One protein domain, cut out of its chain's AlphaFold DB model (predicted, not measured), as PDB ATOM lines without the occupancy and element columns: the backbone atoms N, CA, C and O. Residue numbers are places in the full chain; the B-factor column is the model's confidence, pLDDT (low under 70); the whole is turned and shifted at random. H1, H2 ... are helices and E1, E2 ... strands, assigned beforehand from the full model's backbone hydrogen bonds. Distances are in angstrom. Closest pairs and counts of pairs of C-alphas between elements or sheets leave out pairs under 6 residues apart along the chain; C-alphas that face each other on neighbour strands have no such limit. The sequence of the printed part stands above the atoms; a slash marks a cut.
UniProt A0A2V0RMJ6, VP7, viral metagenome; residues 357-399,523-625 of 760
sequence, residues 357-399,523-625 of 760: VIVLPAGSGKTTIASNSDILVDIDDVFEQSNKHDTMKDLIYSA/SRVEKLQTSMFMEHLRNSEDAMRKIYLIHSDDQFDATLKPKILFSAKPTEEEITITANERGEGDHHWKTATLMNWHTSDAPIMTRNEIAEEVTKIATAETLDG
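Overview. This is residues 357 to 399 and 523 to 625 of the 760 residues of the protein "VP7" of viral metagenome (UniProt A0A2V0RMJ6). A small sheet of four parallel strands has H1 and H7 over one face, while the helix pair H3 and H4 lies off the other side, reached from E2 through the short helix H2. A helical hairpin, H5 and H6, lies beyond the ends of the strands, off the sheet. The printed part has 146 residues, with seven named helices and four named strands in the order E1 H1 E2 H2 H3 H4 E3 E4 H5 H6 H7, and the sheet runs E2 E3 E1 E4. The class is mixed, helices and strands; the whole is compact, with a radius of gyration of the C-alphas of 14.9 A and spans of 42 by 34 by 25 A.

Along the chain. The strands are E2, residues 376 to 378, E3, 547 to 550, E1, 357 to 359, and E4, 563 to 567, which is 11.4 A long. C-alpha 357 stands at (-33.046, 2.761, 33.517). H1 is residues 366 to 371 and H2 is 379 to 384. H3 is 389 to 399, 15.2 A, and H4 is 523 to 539, 24.2 A, beginning at (-39.955, -8.839, 48.156). H5 is 572 to 581, 14.2 A, H6 is 587 to 599, 18.2 A, and H7 is 607 to 624, 25.5 A, ending with C-alpha 624 at (-22.773, 5.344, 22.785).

Arrangement. E2 and E3 are parallel at 27 degrees, with N 549 and O 377 2.8 A apart. E3 and E1 are parallel at 31 degrees, with N 358 and O 548 2.9 A apart. E1 and E4 are parallel at 30 degrees, with N 565 and O 357 2.9 A apart. These N and O pairs are within hydrogen-bond range. E1, H1 and E2 form a split strand-helix-strand unit, two strands running the same way with E3 between them, and its crossover is right-handed. H1 and H7 lie on the same face in two layers, helices on one face of a sheet. H1 is over E2 at a height over the sheet of 6.9 A. H7 has a height of 8.0 A and is only just over E3 and E1, with 3 of its C-alphas on each. H2 only grazes the sheet, with residues 379 to 382. With residues 529 to 536 alone, H4 touches H2, closest at the C-alphas of Phe 383 and Met 532, 6.6 A, about perpendicular at 89 degrees. With residues 524 to 529 alone, H4 touches H3, closest at the C-alphas of Leu 395 and Val 525, 6.4 A, at a shallow tilt of 18 degrees, opposite ways. H5 and H6, a hairpin, touch, closest at the C-alphas of Ala 579 and Lys 590, 5.1 A, at a shallow tilt of 15 degrees. In H1 to H7 every O i to N i+4 pair is within hydrogen-bond range.

Size, cuts and confidence. The C-alphas of Glu 584 and Asp 624 are the two farthest apart, 44.4 A. Residues 400 to 522 are not printed, and C-alphas 399 and 523 are 9.9 A apart across this cut. The link E3 to E4 is long. Mean pLDDT of the printed part is 82.0, and 17 residues are under 70, among them 583 to 586 and 621 to 625.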
ATOM      1  N   VAL A 357     -32.006   2.151  32.694       87.56
ATOM      2  CA  VAL A 357     -33.046   2.761  33.517       87.56
ATOM      3  C   VAL A 357     -32.624   4.142  33.979       87.56
ATOM      4  O   VAL A 357     -31.447   4.399  34.246       87.56
ATOM      5  N   ILE A 358     -33.606   5.022  34.092       87.62
ATOM      6  CA  ILE A 358     -33.488   6.284  34.806       87.62
ATOM      7  C   ILE A 358     -34.425   6.198  36.004       87.62
ATOM      8  O   ILE A 358     -35.604   5.886  35.854       87.62
ATOM      9  N   VAL A 359     -33.894   6.466  37.193       88.62
ATOM     10  CA  VAL A 359     -34.646   6.384  38.446       88.62
ATOM     11  C   VAL A 359     -35.295   7.735  38.725       88.62
ATOM     12  O   VAL A 359     -34.631   8.674  39.160       88.62
ATOM     13  N   LEU A 360     -36.597   7.825  38.470       86.94
ATOM     14  CA  LEU A 360     -37.423   8.995  38.733       86.94
ATOM     15  C   LEU A 360     -38.608   8.580  39.622       86.94
ATOM     16  O   LEU A 360     -39.495   7.850  39.158       86.94
ATOM     17  N   PRO A 361     -38.706   9.062  40.872       82.94
ATOM     18  CA  PRO A 361     -39.803   8.699  41.760       82.94
ATOM     19  C   PRO A 361     -41.150   9.166  41.189       82.94
ATOM     20  O   PRO A 361     -41.225   9.928  40.215       82.94
ATOM     21  N   ALA A 362     -42.248   8.688  41.768       78.38
ATOM     22  CA  ALA A 362     -43.586   9.162  41.421       78.38
ATOM     23  C   ALA A 362     -43.655  10.704  41.487       78.38
ATOM     24  O   ALA A 362     -43.027  11.321  42.338       78.38
ATOM     25  N   GLY A 363     -44.375  11.332  40.553       75.88
ATOM     26  CA  GLY A 363     -44.530  12.795  40.501       75.88
ATOM     27  C   GLY A 363     -43.404  13.596  39.844       75.88
ATOM     28  O   GLY A 363     -43.516  14.811  39.719       75.88
ATOM     29  N   SER A 364     -42.371  12.937  39.327       83.38
ATOM     30  CA  SER A 364     -41.314  13.543  38.492       83.38
ATOM     31  C   SER A 364     -41.746  13.908  37.061       83.38
ATOM     32  O   SER A 364     -40.967  14.502  36.325       83.38
ATOM     33  N   GLY A 365     -42.966  13.552  36.644       83.88
ATOM     34  CA  GLY A 365     -43.443  13.774  35.273       83.88
ATOM     35  C   GLY A 365     -43.035  12.689  34.267       83.88
ATOM     36  O   GLY A 365     -43.062  12.959  33.068       83.88
ATOM     37  N   LYS A 366     -42.687  11.472  34.728       89.19
ATOM     38  CA  LYS A 366     -42.299  10.323  33.879       89.19
ATOM     39  C   LYS A 366     -43.172  10.153  32.641       89.19
ATOM     40  O   LYS A 366     -42.646  10.165  31.537       89.19
ATOM     41  N   THR A 367     -44.486  10.072  32.821       87.31
ATOM     42  CA  THR A 367     -45.442   9.841  31.732       87.31
ATOM     43  C   THR A 367     -45.362  10.933  30.664       87.31
ATOM     44  O   THR A 367     -45.320  10.645  29.471       87.31
ATOM     45  N   THR A 368     -45.255  12.201  31.074       87.94
ATOM     46  CA  THR A 368     -45.086  13.332  30.150       87.94
ATOM     47  C   THR A 368     -43.749  13.257  29.416       87.94
ATOM     48  O   THR A 368     -43.705  13.430  28.200       87.94
ATOM     49  N   ILE A 369     -42.661  12.963  30.129       88.06
ATOM     50  CA  ILE A 369     -41.320  12.829  29.546       88.06
ATOM     51  C   ILE A 369     -41.283  11.671  28.535       88.06
ATOM     52  O   ILE A 369     -40.800  11.851  27.417       88.06
ATOM     53  N   ALA A 370     -41.843  10.512  28.892       89.69
ATOM     54  CA  ALA A 370     -41.935   9.341  28.027       89.69
ATOM     55  C   ALA A 370     -42.782   9.617  26.777       89.69
ATOM     56  O   ALA A 370     -42.360   9.305  25.670       89.69
ATOM     57  N   SER A 371     -43.923  10.300  26.920       89.88
ATOM     58  CA  SER A 371     -44.806  10.615  25.786       89.88
ATOM     59  C   SER A 371     -44.171  11.505  24.707       89.88
ATOM     60  O   SER A 371     -44.616  11.495  23.562       89.88
ATOM     61  N   ASN A 372     -43.119  12.254  25.056       88.06
ATOM     62  CA  ASN A 372     -42.402  13.143  24.140       88.06
ATOM     63  C   ASN A 372     -41.184  12.479  23.475       88.06
ATOM     64  O   ASN A 372     -40.451  13.148  22.746       88.06
ATOM     65  N   SER A 373     -40.927  11.193  23.734       84.25
ATOM     66  CA  SER A 373     -39.739  10.504  23.237       84.25
ATOM     67  C   SER A 373     -40.019   9.046  22.900       84.25
ATOM     68  O   SER A 373     -40.326   8.238  23.769       84.25
ATOM     69  N   ASP A 374     -39.775   8.669  21.645       83.25
ATOM     70  CA  ASP A 374     -39.949   7.287  21.195       83.25
ATOM     71  C   ASP A 374     -39.001   6.303  21.896       83.25
ATOM     72  O   ASP A 374     -39.218   5.100  21.814       83.25
ATOM     73  N   ILE A 375     -37.933   6.758  22.556       84.75
ATOM     74  CA  ILE A 375     -36.949   5.883  23.216       84.75
ATOM     75  C   ILE A 375     -37.148   5.772  24.728       84.75
ATOM     76  O   ILE A 375     -36.532   4.907  25.347       84.75
ATOM     77  N   LEU A 376     -37.994   6.609  25.327       91.19
ATOM     78  CA  LEU A 376     -38.286   6.572  26.756       91.19
ATOM     79  C   LEU A 376     -39.588   5.807  26.991       91.19
ATOM     80  O   LEU A 376     -40.547   5.963  26.242       91.19
ATOM     81  N   VAL A 377     -39.623   4.973  28.025       93.69
ATOM     82  CA  VAL A 377     -40.824   4.216  28.398       93.69
ATOM     83  C   VAL A 377     -41.082   4.403  29.882       93.69
ATOM     84  O   VAL A 377     -40.185   4.179  30.696       93.69
ATOM     85  N   ASP A 378     -42.298   4.810  30.235       94.25
ATOM     86  CA  ASP A 378     -42.738   4.780  31.625       94.25
ATOM     87  C   ASP A 378     -42.945   3.318  32.038       94.25
ATOM     88  O   ASP A 378     -43.607   2.548  31.337       94.25
ATOM     89  N   ILE A 379     -42.338   2.897  33.147       93.06
ATOM     90  CA  ILE A 379     -42.442   1.499  33.584       93.06
ATOM     91  C   ILE A 379     -43.882   1.125  33.955       93.06
ATOM     92  O   ILE A 379     -44.262  -0.042  33.844       93.06
ATOM     93  N   ASP A 380     -44.690   2.113  34.343       90.50
ATOM     94  CA  ASP A 380     -46.097   1.909  34.672       90.50
ATOM     95  C   ASP A 380     -46.889   1.443  33.436       90.50
ATOM     96  O   ASP A 380     -47.629   0.466  33.536       90.50
ATOM     97  N   ASP A 381     -46.618   1.996  32.244       92.38
ATOM     98  CA  ASP A 381     -47.246   1.565  30.981       92.38
ATOM     99  C   ASP A 381     -46.945   0.088  30.662       92.38
ATOM    100  O   ASP A 381     -47.775  -0.637  30.107       92.38
ATOM    101  N   VAL A 382     -45.741  -0.380  31.017       91.00
ATOM    102  CA  VAL A 382     -45.334  -1.781  30.834       91.00
ATOM    103  C   VAL A 382     -46.115  -2.693  31.773       91.00
ATOM    104  O   VAL A 382     -46.554  -3.777  31.373       91.00
ATOM    105  N   PHE A 383     -46.278  -2.278  33.028       92.12
ATOM    106  CA  PHE A 383     -46.986  -3.067  34.025       92.12
ATOM    107  C   PHE A 383     -48.494  -3.080  33.799       92.12
ATOM    108  O   PHE A 383     -49.095  -4.137  33.969       92.12
ATOM    109  N   GLU A 384     -49.093  -1.974  33.356       88.94
ATOM    110  CA  GLU A 384     -50.521  -1.884  33.029       88.94
ATOM    111  C   GLU A 384     -50.933  -2.828  31.894       88.94
ATOM    112  O   GLU A 384     -52.037  -3.372  31.897       88.94
ATOM    113  N   GLN A 385     -50.033  -3.088  30.943       86.88
ATOM    114  CA  GLN A 385     -50.272  -4.028  29.841       86.88
ATOM    115  C   GLN A 385     -50.143  -5.503  30.255       86.88
ATOM    116  O   GLN A 385     -50.466  -6.402  29.473       86.88
ATOM    117  N   SER A 386     -49.659  -5.784  31.467       86.38
ATOM    118  CA  SER A 386     -49.481  -7.147  31.954       86.38
ATOM    119  C   SER A 386     -50.773  -7.707  32.548       86.38
ATOM    120  O   SER A 386     -51.453  -7.070  33.347       86.38
ATOM    121  N   ASN A 387     -51.053  -8.982  32.276       85.56
ATOM    122  CA  ASN A 387     -52.142  -9.719  32.924       85.56
ATOM    123  C   ASN A 387     -51.949  -9.924  34.443       85.56
ATOM    124  O   ASN A 387     -52.846 -10.452  35.096       85.56
ATOM    125  N   LYS A 388     -50.790  -9.544  34.999       84.75
ATOM    126  CA  LYS A 388     -50.463  -9.614  36.435       84.75
ATOM    127  C   LYS A 388     -50.647  -8.275  37.161       84.75
ATOM    128  O   LYS A 388     -50.361  -8.192  38.352       84.75
ATOM    129  N   HIS A 389     -51.101  -7.236  36.461       85.62
ATOM    130  CA  HIS A 389     -51.228  -5.884  37.000       85.62
ATOM    131  C   HIS A 389     -52.117  -5.804  38.251       85.62
ATOM    132  O   HIS A 389     -51.709  -5.221  39.255       85.62
ATOM    133  N   ASP A 390     -53.287  -6.445  38.235       84.12
ATOM    134  CA  ASP A 390     -54.206  -6.425  39.381       84.12
ATOM    135  C   ASP A 390     -53.596  -7.136  40.598       84.12
ATOM    136  O   ASP A 390     -53.644  -6.626  41.713       84.12
ATOM    137  N   THR A 391     -52.892  -8.252  40.373       81.81
ATOM    138  CA  THR A 391     -52.137  -8.953  41.425       81.81
ATOM    139  C   THR A 391     -51.032  -8.077  42.018       81.81
ATOM    140  O   THR A 391     -50.805  -8.104  43.226       81.81
ATOM    141  N   MET A 392     -50.343  -7.286  41.190       84.75
ATOM    142  CA  MET A 392     -49.344  -6.325  41.660       84.75
ATOM    143  C   MET A 392     -49.989  -5.233  42.520       84.75
ATOM    144  O   MET A 392     -49.465  -4.928  43.590       84.75
ATOM    145  N   LYS A 393     -51.137  -4.683  42.101       80.06
ATOM    146  CA  LYS A 393     -51.883  -3.683  42.881       80.06
ATOM    147  C   LYS A 393     -52.322  -4.228  44.238       80.06
ATOM    148  O   LYS A 393     -52.062  -3.581  45.246       80.06
ATOM    149  N   ASP A 394     -52.896  -5.426  44.279       77.88
ATOM    150  CA  ASP A 394     -53.330  -6.065  45.528       77.88
ATOM    151  C   ASP A 394     -52.159  -6.308  46.489       77.88
ATOM    152  O   ASP A 394     -52.278  -6.090  47.697       77.88
ATOM    153  N   LEU A 395     -50.997  -6.720  45.967       75.38
ATOM    154  CA  LEU A 395     -49.784  -6.889  46.769       75.38
ATOM    155  C   LEU A 395     -49.257  -5.559  47.312       75.38
ATOM    156  O   LEU A 395     -48.855  -5.510  48.473       75.38
ATOM    157  N   ILE A 396     -49.282  -4.490  46.509       73.81
ATOM    158  CA  ILE A 396     -48.896  -3.143  46.945       73.81
ATOM    159  C   ILE A 396     -49.856  -2.645  48.029       73.81
ATOM    160  O   ILE A 396     -49.393  -2.194  49.074       73.81
ATOM    161  N   TYR A 397     -51.172  -2.775  47.842       73.94
ATOM    162  CA  TYR A 397     -52.150  -2.384  48.860       73.94
ATOM    163  C   TYR A 397     -51.977  -3.188  50.144       73.94
ATOM    164  O   TYR A 397     -51.877  -2.598  51.209       73.94
ATOM    165  N   SER A 398     -51.807  -4.508  50.058       70.19
ATOM    166  CA  SER A 398     -51.521  -5.358  51.221       70.19
ATOM    167  C   SER A 398     -50.207  -4.981  51.923       70.19
ATOM    168  O   SER A 398     -50.114  -5.034  53.150       70.19
ATOM    169  N   ALA A 399     -49.182  -4.566  51.168       66.62
ATOM    170  CA  ALA A 399     -47.922  -4.073  51.724       66.62
ATOM    171  C   ALA A 399     -48.075  -2.706  52.415       66.62
ATOM    172  O   ALA A 399     -47.424  -2.479  53.434       66.62
ATOM    173  N   SER A 523     -40.733  -7.892  48.969       76.31
ATOM    174  CA  SER A 523     -39.955  -8.839  48.156       76.31
ATOM    175  C   SER A 523     -40.832  -9.564  47.129       76.31
ATOM    176  O   SER A 523     -40.407  -9.823  46.003       76.31
ATOM    177  N   ARG A 524     -42.097  -9.848  47.476       79.25
ATOM    178  CA  ARG A 524     -43.070 -10.410  46.524       79.25
ATOM    179  C   ARG A 524     -43.419  -9.412  45.416       79.25
ATOM    180  O   ARG A 524     -43.547  -9.828  44.265       79.25
ATOM    181  N   VAL A 525     -43.543  -8.122  45.743       81.12
ATOM    182  CA  VAL A 525     -43.751  -7.043  44.760       81.12
ATOM    183  C   VAL A 525     -42.545  -6.931  43.822       81.12
ATOM    184  O   VAL A 525     -42.737  -7.003  42.611       81.12
ATOM    185  N   GLU A 526     -41.319  -6.868  44.350       85.00
ATOM    186  CA  GLU A 526     -40.075  -6.796  43.561       85.00
ATOM    187  C   GLU A 526     -39.943  -7.978  42.587       85.00
ATOM    188  O   GLU A 526     -39.677  -7.796  41.395       85.00
ATOM    189  N   LYS A 527     -40.190  -9.209  43.056       85.62
ATOM    190  CA  LYS A 527     -40.162 -10.416  42.213       85.62
ATOM    191  C   LYS A 527     -41.220 -10.390  41.121       85.62
ATOM    192  O   LYS A 527     -40.959 -10.794  39.985       85.62
ATOM    193  N   LEU A 528     -42.426  -9.925  41.451       88.06
ATOM    194  CA  LEU A 528     -43.512  -9.828  40.486       88.06
ATOM    195  C   LEU A 528     -43.202  -8.774  39.416       88.06
ATOM    196  O   LEU A 528     -43.302  -9.081  38.228       88.06
ATOM    197  N   GLN A 529     -42.738  -7.589  39.819       89.62
ATOM    198  CA  GLN A 529     -42.288  -6.526  38.917       89.62
ATOM    199  C   GLN A 529     -41.128  -6.995  38.029       89.62
ATOM    200  O   GLN A 529     -41.147  -6.773  36.818       89.62
ATOM    201  N   THR A 530     -40.171  -7.736  38.593       88.19
ATOM    202  CA  THR A 530     -39.063  -8.352  37.844       88.19
ATOM    203  C   THR A 530     -39.578  -9.342  36.805       88.19
ATOM    204  O   THR A 530     -39.175  -9.294  35.642       88.19
ATOM    205  N   SER A 531     -40.523 -10.213  37.177       87.44
ATOM    206  CA  SER A 531     -41.137 -11.152  36.236       87.44
ATOM    207  C   SER A 531     -41.891 -10.440  35.114       87.44
ATOM    208  O   SER A 531     -41.766 -10.868  33.966       87.44
ATOM    209  N   MET A 532     -42.685  -9.413  35.427       90.31
ATOM    210  CA  MET A 532     -43.465  -8.654  34.441       90.31
ATOM    211  C   MET A 532     -42.541  -7.925  33.467       90.31
ATOM    212  O   MET A 532     -42.739  -7.989  32.253       90.31
ATOM    213  N   PHE A 533     -41.482  -7.299  33.980       91.00
ATOM    214  CA  PHE A 533     -40.536  -6.579  33.145       91.00
ATOM    215  C   PHE A 533     -39.725  -7.524  32.250       91.00
ATOM    216  O   PHE A 533     -39.628  -7.302  31.046       91.00
ATOM    217  N   MET A 534     -39.235  -8.648  32.779       85.44
ATOM    218  CA  MET A 534     -38.543  -9.664  31.973       85.44
ATOM    219  C   MET A 534     -39.437 -10.277  30.887       85.44
ATOM    220  O   MET A 534     -38.948 -10.640  29.817       85.44
ATOM    221  N   GLU A 535     -40.737 -10.406  31.145       85.25
ATOM    222  CA  GLU A 535     -41.719 -10.838  30.150       85.25
ATOM    223  C   GLU A 535     -41.878  -9.793  29.033       85.25
ATOM    224  O   GLU A 535     -41.802 -10.149  27.855       85.25
ATOM    225  N   HIS A 536     -41.978  -8.507  29.379       89.75
ATOM    226  CA  HIS A 536     -41.975  -7.411  28.406       89.75
ATOM    227  C   HIS A 536     -40.706  -7.405  27.540       89.75
ATOM    228  O   HIS A 536     -40.802  -7.394  26.310       89.75
ATOM    229  N   LEU A 537     -39.525  -7.504  28.162       84.19
ATOM    230  CA  LEU A 537     -38.240  -7.537  27.454       84.19
ATOM    231  C   LEU A 537     -38.133  -8.713  26.467       84.19
ATOM    232  O   LEU A 537     -37.435  -8.612  25.461       84.19
ATOM    233  N   ARG A 538     -38.819  -9.834  26.735       79.69
ATOM    234  CA  ARG A 538     -38.863 -11.002  25.836       79.69
ATOM    235  C   ARG A 538     -39.869 -10.851  24.700       79.69
ATOM    236  O   ARG A 538     -39.627 -11.384  23.619       79.69
ATOM    237  N   ASN A 539     -40.993 -10.187  24.958       80.62
ATOM    238  CA  ASN A 539     -42.133 -10.145  24.043       80.62
ATOM    239  C   ASN A 539     -42.115  -8.936  23.096       80.62
ATOM    240  O   ASN A 539     -42.770  -8.982  22.058       80.62
ATOM    241  N   SER A 540     -41.378  -7.872  23.421       81.12
ATOM    242  CA  SER A 540     -41.276  -6.670  22.588       81.12
ATOM    243  C   SER A 540     -39.918  -6.592  21.879       81.12
ATOM    244  O   SER A 540     -38.863  -6.561  22.513       81.12
ATOM    245  N   GLU A 541     -39.942  -6.542  20.538       66.44
ATOM    246  CA  GLU A 541     -38.730  -6.504  19.697       66.44
ATOM    247  C   GLU A 541     -37.864  -5.248  19.924       66.44
ATOM    248  O   GLU A 541     -36.657  -5.271  19.662       66.44
ATOM    249  N   ASP A 542     -38.466  -4.173  20.438       76.12
ATOM    250  CA  ASP A 542     -37.806  -2.887  20.676       76.12
ATOM    251  C   ASP A 542     -37.537  -2.611  22.159       76.12
ATOM    252  O   ASP A 542     -36.910  -1.604  22.478       76.12
ATOM    253  N   ALA A 543     -37.943  -3.503  23.066       82.44
ATOM    254  CA  ALA A 543     -37.854  -3.287  24.509       82.44
ATOM    255  C   ALA A 543     -36.425  -2.989  24.989       82.44
ATOM    256  O   ALA A 543     -36.205  -2.074  25.778       82.44
ATOM    257  N   MET A 544     -35.428  -3.706  24.471       78.44
ATOM    258  CA  MET A 544     -34.020  -3.499  24.844       78.44
ATOM    259  C   MET A 544     -33.418  -2.200  24.280       78.44
ATOM    260  O   MET A 544     -32.287  -1.861  24.613       78.44
ATOM    261  N   ARG A 545     -34.146  -1.484  23.409       71.50
ATOM    262  CA  ARG A 545     -33.739  -0.184  22.844       71.50
ATOM    263  C   ARG A 545     -34.274   0.997  23.646       71.50
ATOM    264  O   ARG A 545     -33.951   2.135  23.316       71.50
ATOM    265  N   LYS A 546     -35.143   0.737  24.623       86.88
ATOM    266  CA  LYS A 546     -35.787   1.773  25.422       86.88
ATOM    267  C   LYS A 546     -34.987   2.042  26.688       86.88
ATOM    268  O   LYS A 546     -34.316   1.155  27.217       86.88
ATOM    269  N   ILE A 547     -35.096   3.267  27.175       89.50
ATOM    270  CA  ILE A 547     -34.682   3.646  28.518       89.50
ATOM    271  C   ILE A 547     -35.950   3.700  29.362       89.50
ATOM    272  O   ILE A 547     -36.886   4.436  29.041       89.50
ATOM    273  N   TYR A 548     -35.985   2.908  30.425       93.38
ATOM    274  CA  TYR A 548     -37.160   2.817  31.280       93.38
ATOM    275  C   TYR A 548     -37.060   3.818  32.419       93.38
ATOM    276  O   TYR A 548     -36.055   3.874  33.129       93.38
ATOM    277  N   LEU A 549     -38.113   4.603  32.596       94.25
ATOM    278  CA  LEU A 549     -38.252   5.514  33.719       94.25
ATOM    279  C   LEU A 549     -38.857   4.715  34.880       94.25
ATOM    280  O   LEU A 549     -40.035   4.366  34.843       94.25
ATOM    281  N   ILE A 550     -38.042   4.379  35.880       93.31
ATOM    282  CA  ILE A 550     -38.427   3.534  37.022       93.31
ATOM    283  C   ILE A 550     -38.540   4.358  38.307       93.31
ATOM    284  O   ILE A 550     -38.001   5.455  38.383       93.31
ATOM    285  N   HIS A 551     -39.238   3.855  39.324       86.75
ATOM    286  CA  HIS A 551     -39.518   4.595  40.561       86.75
ATOM    287  C   HIS A 551     -38.374   4.560  41.579       86.75
ATOM    288  O   HIS A 551     -38.210   5.535  42.313       86.75
ATOM    289  N   SER A 552     -37.592   3.480  41.629       84.88
ATOM    290  CA  SER A 552     -36.477   3.310  42.573       84.88
ATOM    291  C   SER A 552     -35.366   2.413  42.008       84.88
ATOM    292  O   SER A 552     -35.589   1.649  41.070       84.88
ATOM    293  N   ASP A 553     -34.152   2.513  42.559       82.19
ATOM    294  CA  ASP A 553     -33.001   1.681  42.170       82.19
ATOM    295  C   ASP A 553     -33.130   0.220  42.639       82.19
ATOM    296  O   ASP A 553     -32.447  -0.659  42.114       82.19
ATOM    297  N   ASP A 554     -34.022  -0.034  43.596       82.38
ATOM    298  CA  ASP A 554     -34.367  -1.335  44.175       82.38
ATOM    299  C   ASP A 554     -35.727  -1.880  43.698       82.38
ATOM    300  O   ASP A 554     -36.220  -2.861  44.242       82.38
ATOM    301  N   GLN A 555     -36.329  -1.289  42.657       86.44
ATOM    302  CA  GLN A 555     -37.639  -1.715  42.139       86.44
ATOM    303  C   GLN A 555     -37.662  -3.181  41.659       86.44
ATOM    304  O   GLN A 555     -38.716  -3.815  41.603       86.44
ATOM    305  N   PHE A 556     -36.507  -3.722  41.271       89.69
ATOM    306  CA  PHE A 556     -36.369  -5.097  40.804       89.69
ATOM    307  C   PHE A 556     -35.560  -5.930  41.793       89.69
ATOM    308  O   PHE A 556     -34.670  -5.428  42.478       89.69
ATOM    309  N   ASP A 557     -35.839  -7.231  41.818       87.19
ATOM    310  CA  ASP A 557     -35.104  -8.165  42.656       87.19
ATOM    311  C   ASP A 557     -33.651  -8.347  42.167       87.19
ATOM    312  O   ASP A 557     -33.254  -7.947  41.068       87.19
ATOM    313  N   ALA A 558     -32.831  -9.017  42.980       82.00
ATOM    314  CA  ALA A 558     -31.402  -9.187  42.715       82.00
ATOM    315  C   ALA A 558     -31.057  -9.956  41.418       82.00
ATOM    316  O   ALA A 558     -29.886  -9.960  41.014       82.00
ATOM    317  N   THR A 559     -32.025 -10.623  40.780       80.75
ATOM    318  CA  THR A 559     -31.825 -11.344  39.516       80.75
ATOM    319  C   THR A 559     -31.750 -10.408  38.314       80.75
ATOM    320  O   THR A 559     -31.142 -10.775  37.305       80.75
ATOM    321  N   LEU A 560     -32.288  -9.189  38.427       81.62
ATOM    322  CA  LEU A 560     -32.227  -8.171  37.388       81.62
ATOM    323  C   LEU A 560     -31.423  -6.960  37.860       81.62
ATOM    324  O   LEU A 560     -31.816  -6.235  38.764       81.62
ATOM    325  N   LYS A 561     -30.288  -6.709  37.200       83.69
ATOM    326  CA  LYS A 561     -29.418  -5.560  37.487       83.69
ATOM    327  C   LYS A 561     -29.410  -4.594  36.302       83.69
ATOM    328  O   LYS A 561     -28.572  -4.756  35.403       83.69
ATOM    329  N   PRO A 562     -30.357  -3.640  36.246       85.62
ATOM    330  CA  PRO A 562     -30.371  -2.640  35.188       85.62
ATOM    331  C   PRO A 562     -29.150  -1.709  35.279       85.62
ATOM    332  O   PRO A 562     -28.576  -1.512  36.352       85.62
ATOM    333  N   LYS A 563     -28.753  -1.115  34.148       86.50
ATOM    334  CA  LYS A 563     -27.750  -0.037  34.118       86.50
ATOM    335  C   LYS A 563     -28.469   1.264  34.468       86.50
ATOM    336  O   LYS A 563     -29.241   1.769  33.654       86.50
ATOM    337  N   ILE A 564     -28.229   1.794  35.665       88.50
ATOM    338  CA  ILE A 564     -28.767   3.095  36.083       88.50
ATOM    339  C   ILE A 564     -27.974   4.190  35.368       88.50
ATOM    340  O   ILE A 564     -26.769   4.317  35.576       88.50
ATOM    341  N   LEU A 565     -28.645   4.948  34.504       86.75
ATOM    342  CA  LEU A 565     -28.045   6.051  33.749       86.75
ATOM    343  C   LEU A 565     -28.083   7.366  34.526       86.75
ATOM    344  O   LEU A 565     -27.171   8.181  34.420       86.75
ATOM    345  N   PHE A 566     -29.163   7.573  35.278       92.81
ATOM    346  CA  PHE A 566     -29.453   8.817  35.979       92.81
ATOM    347  C   PHE A 566     -30.478   8.586  37.084       92.81
ATOM    348  O   PHE A 566     -31.301   7.671  36.995       92.81
ATOM    349  N   SER A 567     -30.434   9.424  38.115       91.69
ATOM    350  CA  SER A 567     -31.446   9.490  39.160       91.69
ATOM    351  C   SER A 567     -31.681  10.941  39.563       91.69
ATOM    352  O   SER A 567     -30.736  11.719  39.664       91.69
ATOM    353  N   ALA A 568     -32.940  11.308  39.787       91.75
ATOM    354  CA  ALA A 568     -33.323  12.622  40.302       91.75
ATOM    355  C   ALA A 568     -34.676  12.526  41.003       91.75
ATOM    356  O   ALA A 568     -35.491  11.668  40.660       91.75
ATOM    357  N   LYS A 569     -34.942  13.423  41.954       90.00
ATOM    358  CA  LYS A 569     -36.266  13.593  42.561       90.00
ATOM    359  C   LYS A 569     -36.755  15.037  42.386       90.00
ATOM    360  O   LYS A 569     -35.931  15.950  42.408       90.00
ATOM    361  N   PRO A 570     -38.069  15.249  42.187       89.06
ATOM    362  CA  PRO A 570     -38.634  16.585  42.026       89.06
ATOM    363  C   PRO A 570     -38.477  17.407  43.312       89.06
ATOM    364  O   PRO A 570     -38.194  16.853  44.378       89.06
ATOM    365  N   THR A 571     -38.707  18.713  43.247       89.69
ATOM    366  CA  THR A 571     -38.757  19.553  44.454       89.69
ATOM    367  C   THR A 571     -39.928  19.164  45.372       89.69
ATOM    368  O   THR A 571     -40.904  18.542  44.941       89.69
ATOM    369  N   GLU A 572     -39.846  19.527  46.656       84.88
ATOM    370  CA  GLU A 572     -40.910  19.242  47.635       84.88
ATOM    371  C   GLU A 572     -42.240  19.944  47.281       84.88
ATOM    372  O   GLU A 572     -43.335  19.419  47.498       84.88
ATOM    373  N   GLU A 573     -42.155  21.120  46.664       87.19
ATOM    374  CA  GLU A 573     -43.320  21.836  46.148       87.19
ATOM    375  C   GLU A 573     -43.995  21.039  45.018       87.19
ATOM    376  O   GLU A 573     -45.195  20.761  45.067       87.19
ATOM    377  N   GLU A 574     -43.218  20.582  44.034       87.31
ATOM    378  CA  GLU A 574     -43.729  19.810  42.899       87.31
ATOM    379  C   GLU A 574     -44.300  18.450  43.317       87.31
ATOM    380  O   GLU A 574     -45.339  18.028  42.794       87.31
ATOM    381  N   ILE A 575     -43.667  17.751  44.268       83.69
ATOM    382  CA  ILE A 575     -44.197  16.473  44.763       83.69
ATOM    383  C   ILE A 575     -45.505  16.681  45.528       83.69
ATOM    384  O   ILE A 575     -46.430  15.888  45.367       83.69
ATOM    385  N   THR A 576     -45.629  17.778  46.281       81.25
ATOM    386  CA  THR A 576     -46.857  18.134  47.002       81.25
ATOM    387  C   THR A 576     -47.992  18.457  46.036       81.25
ATOM    388  O   THR A 576     -49.112  17.973  46.217       81.25
ATOM    389  N   ILE A 577     -47.705  19.209  44.968       83.50
ATOM    390  CA  ILE A 577     -48.663  19.469  43.886       83.50
ATOM    391  C   ILE A 577     -49.125  18.141  43.276       83.50
ATOM    392  O   ILE A 577     -50.322  17.857  43.273       83.50
ATOM    393  N   THR A 578     -48.188  17.270  42.886       80.12
ATOM    394  CA  THR A 578     -48.510  15.942  42.324       80.12
ATOM    395  C   THR A 578     -49.376  15.105  43.266       80.12
ATOM    396  O   THR A 578     -50.336  14.453  42.860       80.12
ATOM    397  N   ALA A 579     -49.010  15.083  44.545       74.94
ATOM    398  CA  ALA A 579     -49.680  14.308  45.572       74.94
ATOM    399  C   ALA A 579     -51.133  14.766  45.770       74.94
ATOM    400  O   ALA A 579     -51.994  13.954  46.103       74.94
ATOM    401  N   ASN A 580     -51.411  16.052  45.550       76.19
ATOM    402  CA  ASN A 580     -52.754  16.620  45.607       76.19
ATOM    403  C   ASN A 580     -53.535  16.419  44.296       76.19
ATOM    404  O   ASN A 580     -54.747  16.220  44.344       76.19
ATOM    405  N   GLU A 581     -52.859  16.393  43.143       73.94
ATOM    406  CA  GLU A 581     -53.460  16.091  41.832       73.94
ATOM    407  C   GLU A 581     -54.020  14.661  41.744       73.94
ATOM    408  O   GLU A 581     -54.988  14.428  41.022       73.94
ATOM    409  N   ARG A 582     -53.467  13.705  42.509       70.19
ATOM    410  CA  ARG A 582     -53.948  12.308  42.557       70.19
ATOM    411  C   ARG A 582     -55.330  12.129  43.220       70.19
ATOM    412  O   ARG A 582     -55.883  11.036  43.168       70.19
ATOM    413  N   GLY A 583     -55.928  13.198  43.756       62.81
ATOM    414  CA  GLY A 583     -57.290  13.214  44.302       62.81
ATOM    415  C   GLY A 583     -57.423  12.603  45.707       62.81
ATOM    416  O   GLY A 583     -56.597  11.813  46.155       62.81
ATOM    417  N   GLU A 584     -58.486  12.972  46.431       53.44
ATOM    418  CA  GLU A 584     -58.725  12.530  47.822       53.44
ATOM    419  C   GLU A 584     -59.048  11.029  47.953       53.44
ATOM    420  O   GLU A 584     -58.858  10.449  49.020       53.44
ATOM    421  N   GLY A 585     -59.505  10.390  46.870       57.62
ATOM    422  CA  GLY A 585     -59.870   8.969  46.845       57.62
ATOM    423  C   GLY A 585     -58.683   8.006  46.875       57.62
ATOM    424  O   GLY A 585     -58.897   6.799  46.962       57.62
ATOM    425  N   ASP A 586     -57.453   8.525  46.817       68.31
ATOM    426  CA  ASP A 586     -56.259   7.715  46.630       68.31
ATOM    427  C   ASP A 586     -55.159   7.966  47.678       68.31
ATOM    428  O   ASP A 586     -53.996   8.287  47.407       68.31
ATOM    429  N   HIS A 587     -55.562   7.824  48.941       71.88
ATOM    430  CA  HIS A 587     -54.693   8.020  50.098       71.88
ATOM    431  C   HIS A 587     -53.431   7.135  50.068       71.88
ATOM    432  O   HIS A 587     -52.354   7.570  50.485       71.88
ATOM    433  N   HIS A 588     -53.540   5.916  49.535       66.38
ATOM    434  CA  HIS A 588     -52.433   4.964  49.442       66.38
ATOM    435  C   HIS A 588     -51.360   5.440  48.462       66.38
ATOM    436  O   HIS A 588     -50.181   5.491  48.818       66.38
ATOM    437  N   TRP A 589     -51.751   5.869  47.258       68.81
ATOM    438  CA  TRP A 589     -50.795   6.349  46.262       68.81
ATOM    439  C   TRP A 589     -50.203   7.713  46.627       68.81
ATOM    440  O   TRP A 589     -49.026   7.957  46.338       68.81
ATOM    441  N   LYS A 590     -50.959   8.577  47.319       71.56
ATOM    442  CA  LYS A 590     -50.431   9.813  47.919       71.56
ATOM    443  C   LYS A 590     -49.328   9.512  48.938       71.56
ATOM    444  O   LYS A 590     -48.242  10.089  48.865       71.56
ATOM    445  N   THR A 591     -49.580   8.564  49.838       70.19
ATOM    446  CA  THR A 591     -48.626   8.148  50.877       70.19
ATOM    447  C   THR A 591     -47.382   7.499  50.274       70.19
ATOM    448  O   THR A 591     -46.268   7.874  50.626       70.19
ATOM    449  N   ALA A 592     -47.547   6.594  49.305       68.62
ATOM    450  CA  ALA A 592     -46.428   5.956  48.612       68.62
ATOM    451  C   ALA A 592     -45.548   6.967  47.851       68.62
ATOM    452  O   ALA A 592     -44.324   6.852  47.856       68.62
ATOM    453  N   THR A 593     -46.161   7.989  47.240       72.81
ATOM    454  CA  THR A 593     -45.450   9.056  46.515       72.81
ATOM    455  C   THR A 593     -44.556   9.873  47.450       72.81
ATOM    456  O   THR A 593     -43.373  10.056  47.163       72.81
ATOM    457  N   LEU A 594     -45.096  10.313  48.591       74.88
ATOM    458  CA  LEU A 594     -44.330  11.049  49.601       74.88
ATOM    459  C   LEU A 594     -43.251  10.169  50.241       74.88
ATOM    460  O   LEU A 594     -42.119  10.612  50.418       74.88
ATOM    461  N   MET A 595     -43.568   8.904  50.528       69.50
ATOM    462  CA  MET A 595     -42.610   7.951  51.086       69.50
ATOM    463  C   MET A 595     -41.401   7.780  50.162       69.50
ATOM    464  O   MET A 595     -40.281   8.023  50.602       69.50
ATOM    465  N   ASN A 596     -41.624   7.465  48.881       69.25
ATOM    466  CA  ASN A 596     -40.551   7.309  47.896       69.25
ATOM    467  C   ASN A 596     -39.687   8.571  47.774       69.25
ATOM    468  O   ASN A 596     -38.471   8.479  47.613       69.25
ATOM    469  N   TRP A 597     -40.300   9.754  47.874       80.19
ATOM    470  CA  TRP A 597     -39.579  11.022  47.837       80.19
ATOM    471  C   TRP A 597     -38.664  11.212  49.054       80.19
ATOM    472  O   TRP A 597     -37.478  11.522  48.899       80.19
ATOM    473  N   HIS A 598     -39.184  10.974  50.264       74.50
ATOM    474  CA  HIS A 598     -38.412  11.104  51.502       74.50
ATOM    475  C   HIS A 598     -37.299  10.059  51.612       74.50
ATOM    476  O   HIS A 598     -36.274  10.316  52.243       74.50
ATOM    477  N   THR A 599     -37.482   8.884  51.013       67.12
ATOM    478  CA  THR A 599     -36.510   7.793  51.092       67.12
ATOM    479  C   THR A 599     -35.483   7.794  49.961       67.12
ATOM    480  O   THR A 599     -34.482   7.098  50.061       67.12
ATOM    481  N   SER A 600     -35.691   8.566  48.893       71.81
ATOM    482  CA  SER A 600     -34.733   8.669  47.788       71.81
ATOM    483  C   SER A 600     -33.555   9.586  48.134       71.81
ATOM    484  O   SER A 600     -33.757  10.734  48.540       71.81
ATOM    485  N   ASP A 601     -32.331   9.114  47.890       76.50
ATOM    486  CA  ASP A 601     -31.095   9.909  47.993       76.50
ATOM    487  C   ASP A 601     -30.727  10.597  46.661       76.50
ATOM    488  O   ASP A 601     -29.626  11.119  46.494       76.50
ATOM    489  N   ALA A 602     -31.635  10.587  45.678       82.19
ATOM    490  CA  ALA A 602     -31.395  11.221  44.390       82.19
ATOM    491  C   ALA A 602     -31.316  12.759  44.518       82.19
ATOM    492  O   ALA A 602     -32.013  13.339  45.362       82.19
ATOM    493  N   PRO A 603     -30.519  13.435  43.667       88.44
ATOM    494  CA  PRO A 603     -30.468  14.893  43.601       88.44
ATOM    495  C   PRO A 603     -31.854  15.520  43.423       88.44
ATOM    496  O   PRO A 603     -32.675  15.016  42.653       88.44
ATOM    497  N   ILE A 604     -32.100  16.629  44.126       90.25
ATOM    498  CA  ILE A 604     -33.332  17.411  43.987       90.25
ATOM    499  C   ILE A 604     -33.198  18.321  42.769       90.25
ATOM    500  O   ILE A 604     -32.244  19.090  42.671       90.25
ATOM    501  N   MET A 605     -34.159  18.235  41.857       92.88
ATOM    502  CA  MET A 605     -34.222  19.024  40.628       92.88
ATOM    503  C   MET A 605     -35.670  19.421  40.358       92.88
ATOM    504  O   MET A 605     -36.594  18.722  40.769       92.88
ATOM    505  N   THR A 606     -35.886  20.521  39.647       92.12
ATOM    506  CA  THR A 606     -37.216  20.833  39.110       92.12
ATOM    507  C   THR A 606     -37.590  19.842  38.007       92.12
ATOM    508  O   THR A 606     -36.725  19.278  37.333       92.12
ATOM    509  N   ARG A 607     -38.886  19.646  37.748       88.19
ATOM    510  CA  ARG A 607     -39.362  18.771  36.660       88.19
ATOM    511  C   ARG A 607     -38.799  19.158  35.290       88.19
ATOM    512  O   ARG A 607     -38.535  18.276  34.474       88.19
ATOM    513  N   ASN A 608     -38.591  20.452  35.039       89.00
ATOM    514  CA  ASN A 608     -38.007  20.935  33.786       89.00
ATOM    515  C   ASN A 608     -36.537  20.523  33.654       89.00
ATOM    516  O   ASN A 608     -36.151  19.987  32.620       89.00
ATOM    517  N   GLU A 609     -35.736  20.698  34.707       90.81
ATOM    518  CA  GLU A 609     -34.331  20.271  34.712       90.81
ATOM    519  C   GLU A 609     -34.210  18.746  34.566       90.81
ATOM    520  O   GLU A 609     -33.345  18.257  33.840       90.81
ATOM    521  N   ILE A 610     -35.110  17.983  35.205       89.75
ATOM    522  CA  ILE A 610     -35.196  16.525  35.028       89.75
ATOM    523  C   ILE A 610     -35.462  16.189  33.557       89.75
ATOM    524  O   ILE A 610     -34.765  15.354  32.985       89.75
ATOM    525  N   ALA A 611     -36.447  16.832  32.926       89.44
ATOM    526  CA  ALA A 611     -36.793  16.573  31.531       89.44
ATOM    527  C   ALA A 611     -35.639  16.903  30.565       89.44
ATOM    528  O   ALA A 611     -35.372  16.127  29.639       89.44
ATOM    529  N   GLU A 612     -34.933  18.015  30.783       90.19
ATOM    530  CA  GLU A 612     -33.767  18.410  29.987       90.19
ATOM    531  C   GLU A 612     -32.627  17.389  30.101       90.19
ATOM    532  O   GLU A 612     -32.108  16.922  29.080       90.19
ATOM    533  N   GLU A 613     -32.270  16.983  31.323       90.94
ATOM    534  CA  GLU A 613     -31.165  16.044  31.539       90.94
ATOM    535  C   GLU A 613     -31.515  14.638  31.032       90.94
ATOM    536  O   GLU A 613     -30.701  14.003  30.359       90.94
ATOM    537  N   VAL A 614     -32.755  14.177  31.238       88.44
ATOM    538  CA  VAL A 614     -33.244  12.908  30.676       88.44
ATOM    539  C   VAL A 614     -33.156  12.918  29.149       88.44
ATOM    540  O   VAL A 614     -32.670  11.954  28.561       88.44
ATOM    541  N   THR A 615     -33.561  14.009  28.496       86.19
ATOM    542  CA  THR A 615     -33.495  14.139  27.030       86.19
ATOM    543  C   THR A 615     -32.052  14.107  26.527       86.19
ATOM    544  O   THR A 615     -31.737  13.439  25.535       86.19
ATOM    545  N   LYS A 616     -31.145  14.791  27.228       87.19
ATOM    546  CA  LYS A 616     -29.712  14.808  26.922       87.19
ATOM    547  C   LYS A 616     -29.081  13.423  27.059       87.19
ATOM    548  O   LYS A 616     -28.372  12.993  26.151       87.19
ATOM    549  N   ILE A 617     -29.370  12.706  28.144       82.69
ATOM    550  CA  ILE A 617     -28.874  11.343  28.384       82.69
ATOM    551  C   ILE A 617     -29.436  10.374  27.355       82.69
ATOM    552  O   ILE A 617     -28.688   9.595  26.770       82.69
ATOM    553  N   ALA A 618     -30.736  10.463  27.083       79.19
ATOM    554  CA  ALA A 618     -31.382   9.647  26.071       79.19
ATOM    555  C   ALA A 618     -30.741   9.874  24.694       79.19
ATOM    556  O   ALA A 618     -30.466   8.915  23.981       79.19
ATOM    557  N   THR A 619     -30.385  11.116  24.356       76.06
ATOM    558  CA  THR A 619     -29.644  11.434  23.126       76.06
ATOM    559  C   THR A 619     -28.220  10.856  23.139       76.06
ATOM    560  O   THR A 619     -27.788  10.291  22.138       76.06
ATOM    561  N   ALA A 620     -27.495  10.959  24.257       72.38
ATOM    562  CA  ALA A 620     -26.109  10.501  24.387       72.38
ATOM    563  C   ALA A 620     -25.962   8.968  24.387       72.38
ATOM    564  O   ALA A 620     -25.123   8.427  23.673       72.38
ATOM    565  N   GLU A 621     -26.801   8.239  25.123       69.69
ATOM    566  CA  GLU A 621     -26.760   6.766  25.165       69.69
ATOM    567  C   GLU A 621     -27.241   6.146  23.843       69.69
ATOM    568  O   GLU A 621     -26.745   5.099  23.421       69.69
ATOM    569  N   THR A 622     -28.120   6.845  23.118       62.16
ATOM    570  CA  THR A 622     -28.469   6.520  21.725       62.16
ATOM    571  C   THR A 622     -27.294   6.734  20.756       62.16
ATOM    572  O   THR A 622     -27.336   6.276  19.619       62.16
ATOM    573  N   LEU A 623     -26.211   7.384  21.180       54.88
ATOM    574  CA  LEU A 623     -24.974   7.482  20.405       54.88
ATOM    575  C   LEU A 623     -23.932   6.455  20.886       54.88
ATOM    576  O   LEU A 623     -23.320   5.797  20.048       54.88
ATOM    577  N   ASP A 624     -23.797   6.231  22.198       55.44
ATOM    578  CA  ASP A 624     -22.773   5.344  22.785       55.44
ATOM    579  C   ASP A 624     -23.102   3.842  22.698       55.44
ATOM    580  O   ASP A 624     -22.231   3.036  22.365       55.44
ATOM    581  N   GLY A 625     -24.356   3.430  22.920       53.09
ATOM    582  CA  GLY A 625     -24.759   2.021  22.763       53.09
ATOM    583  C   GLY A 625     -24.635   1.531  21.311       53.09
ATOM    584  O   GLY A 625     -24.373   0.355  21.044       53.09
TER     585      GLY A 625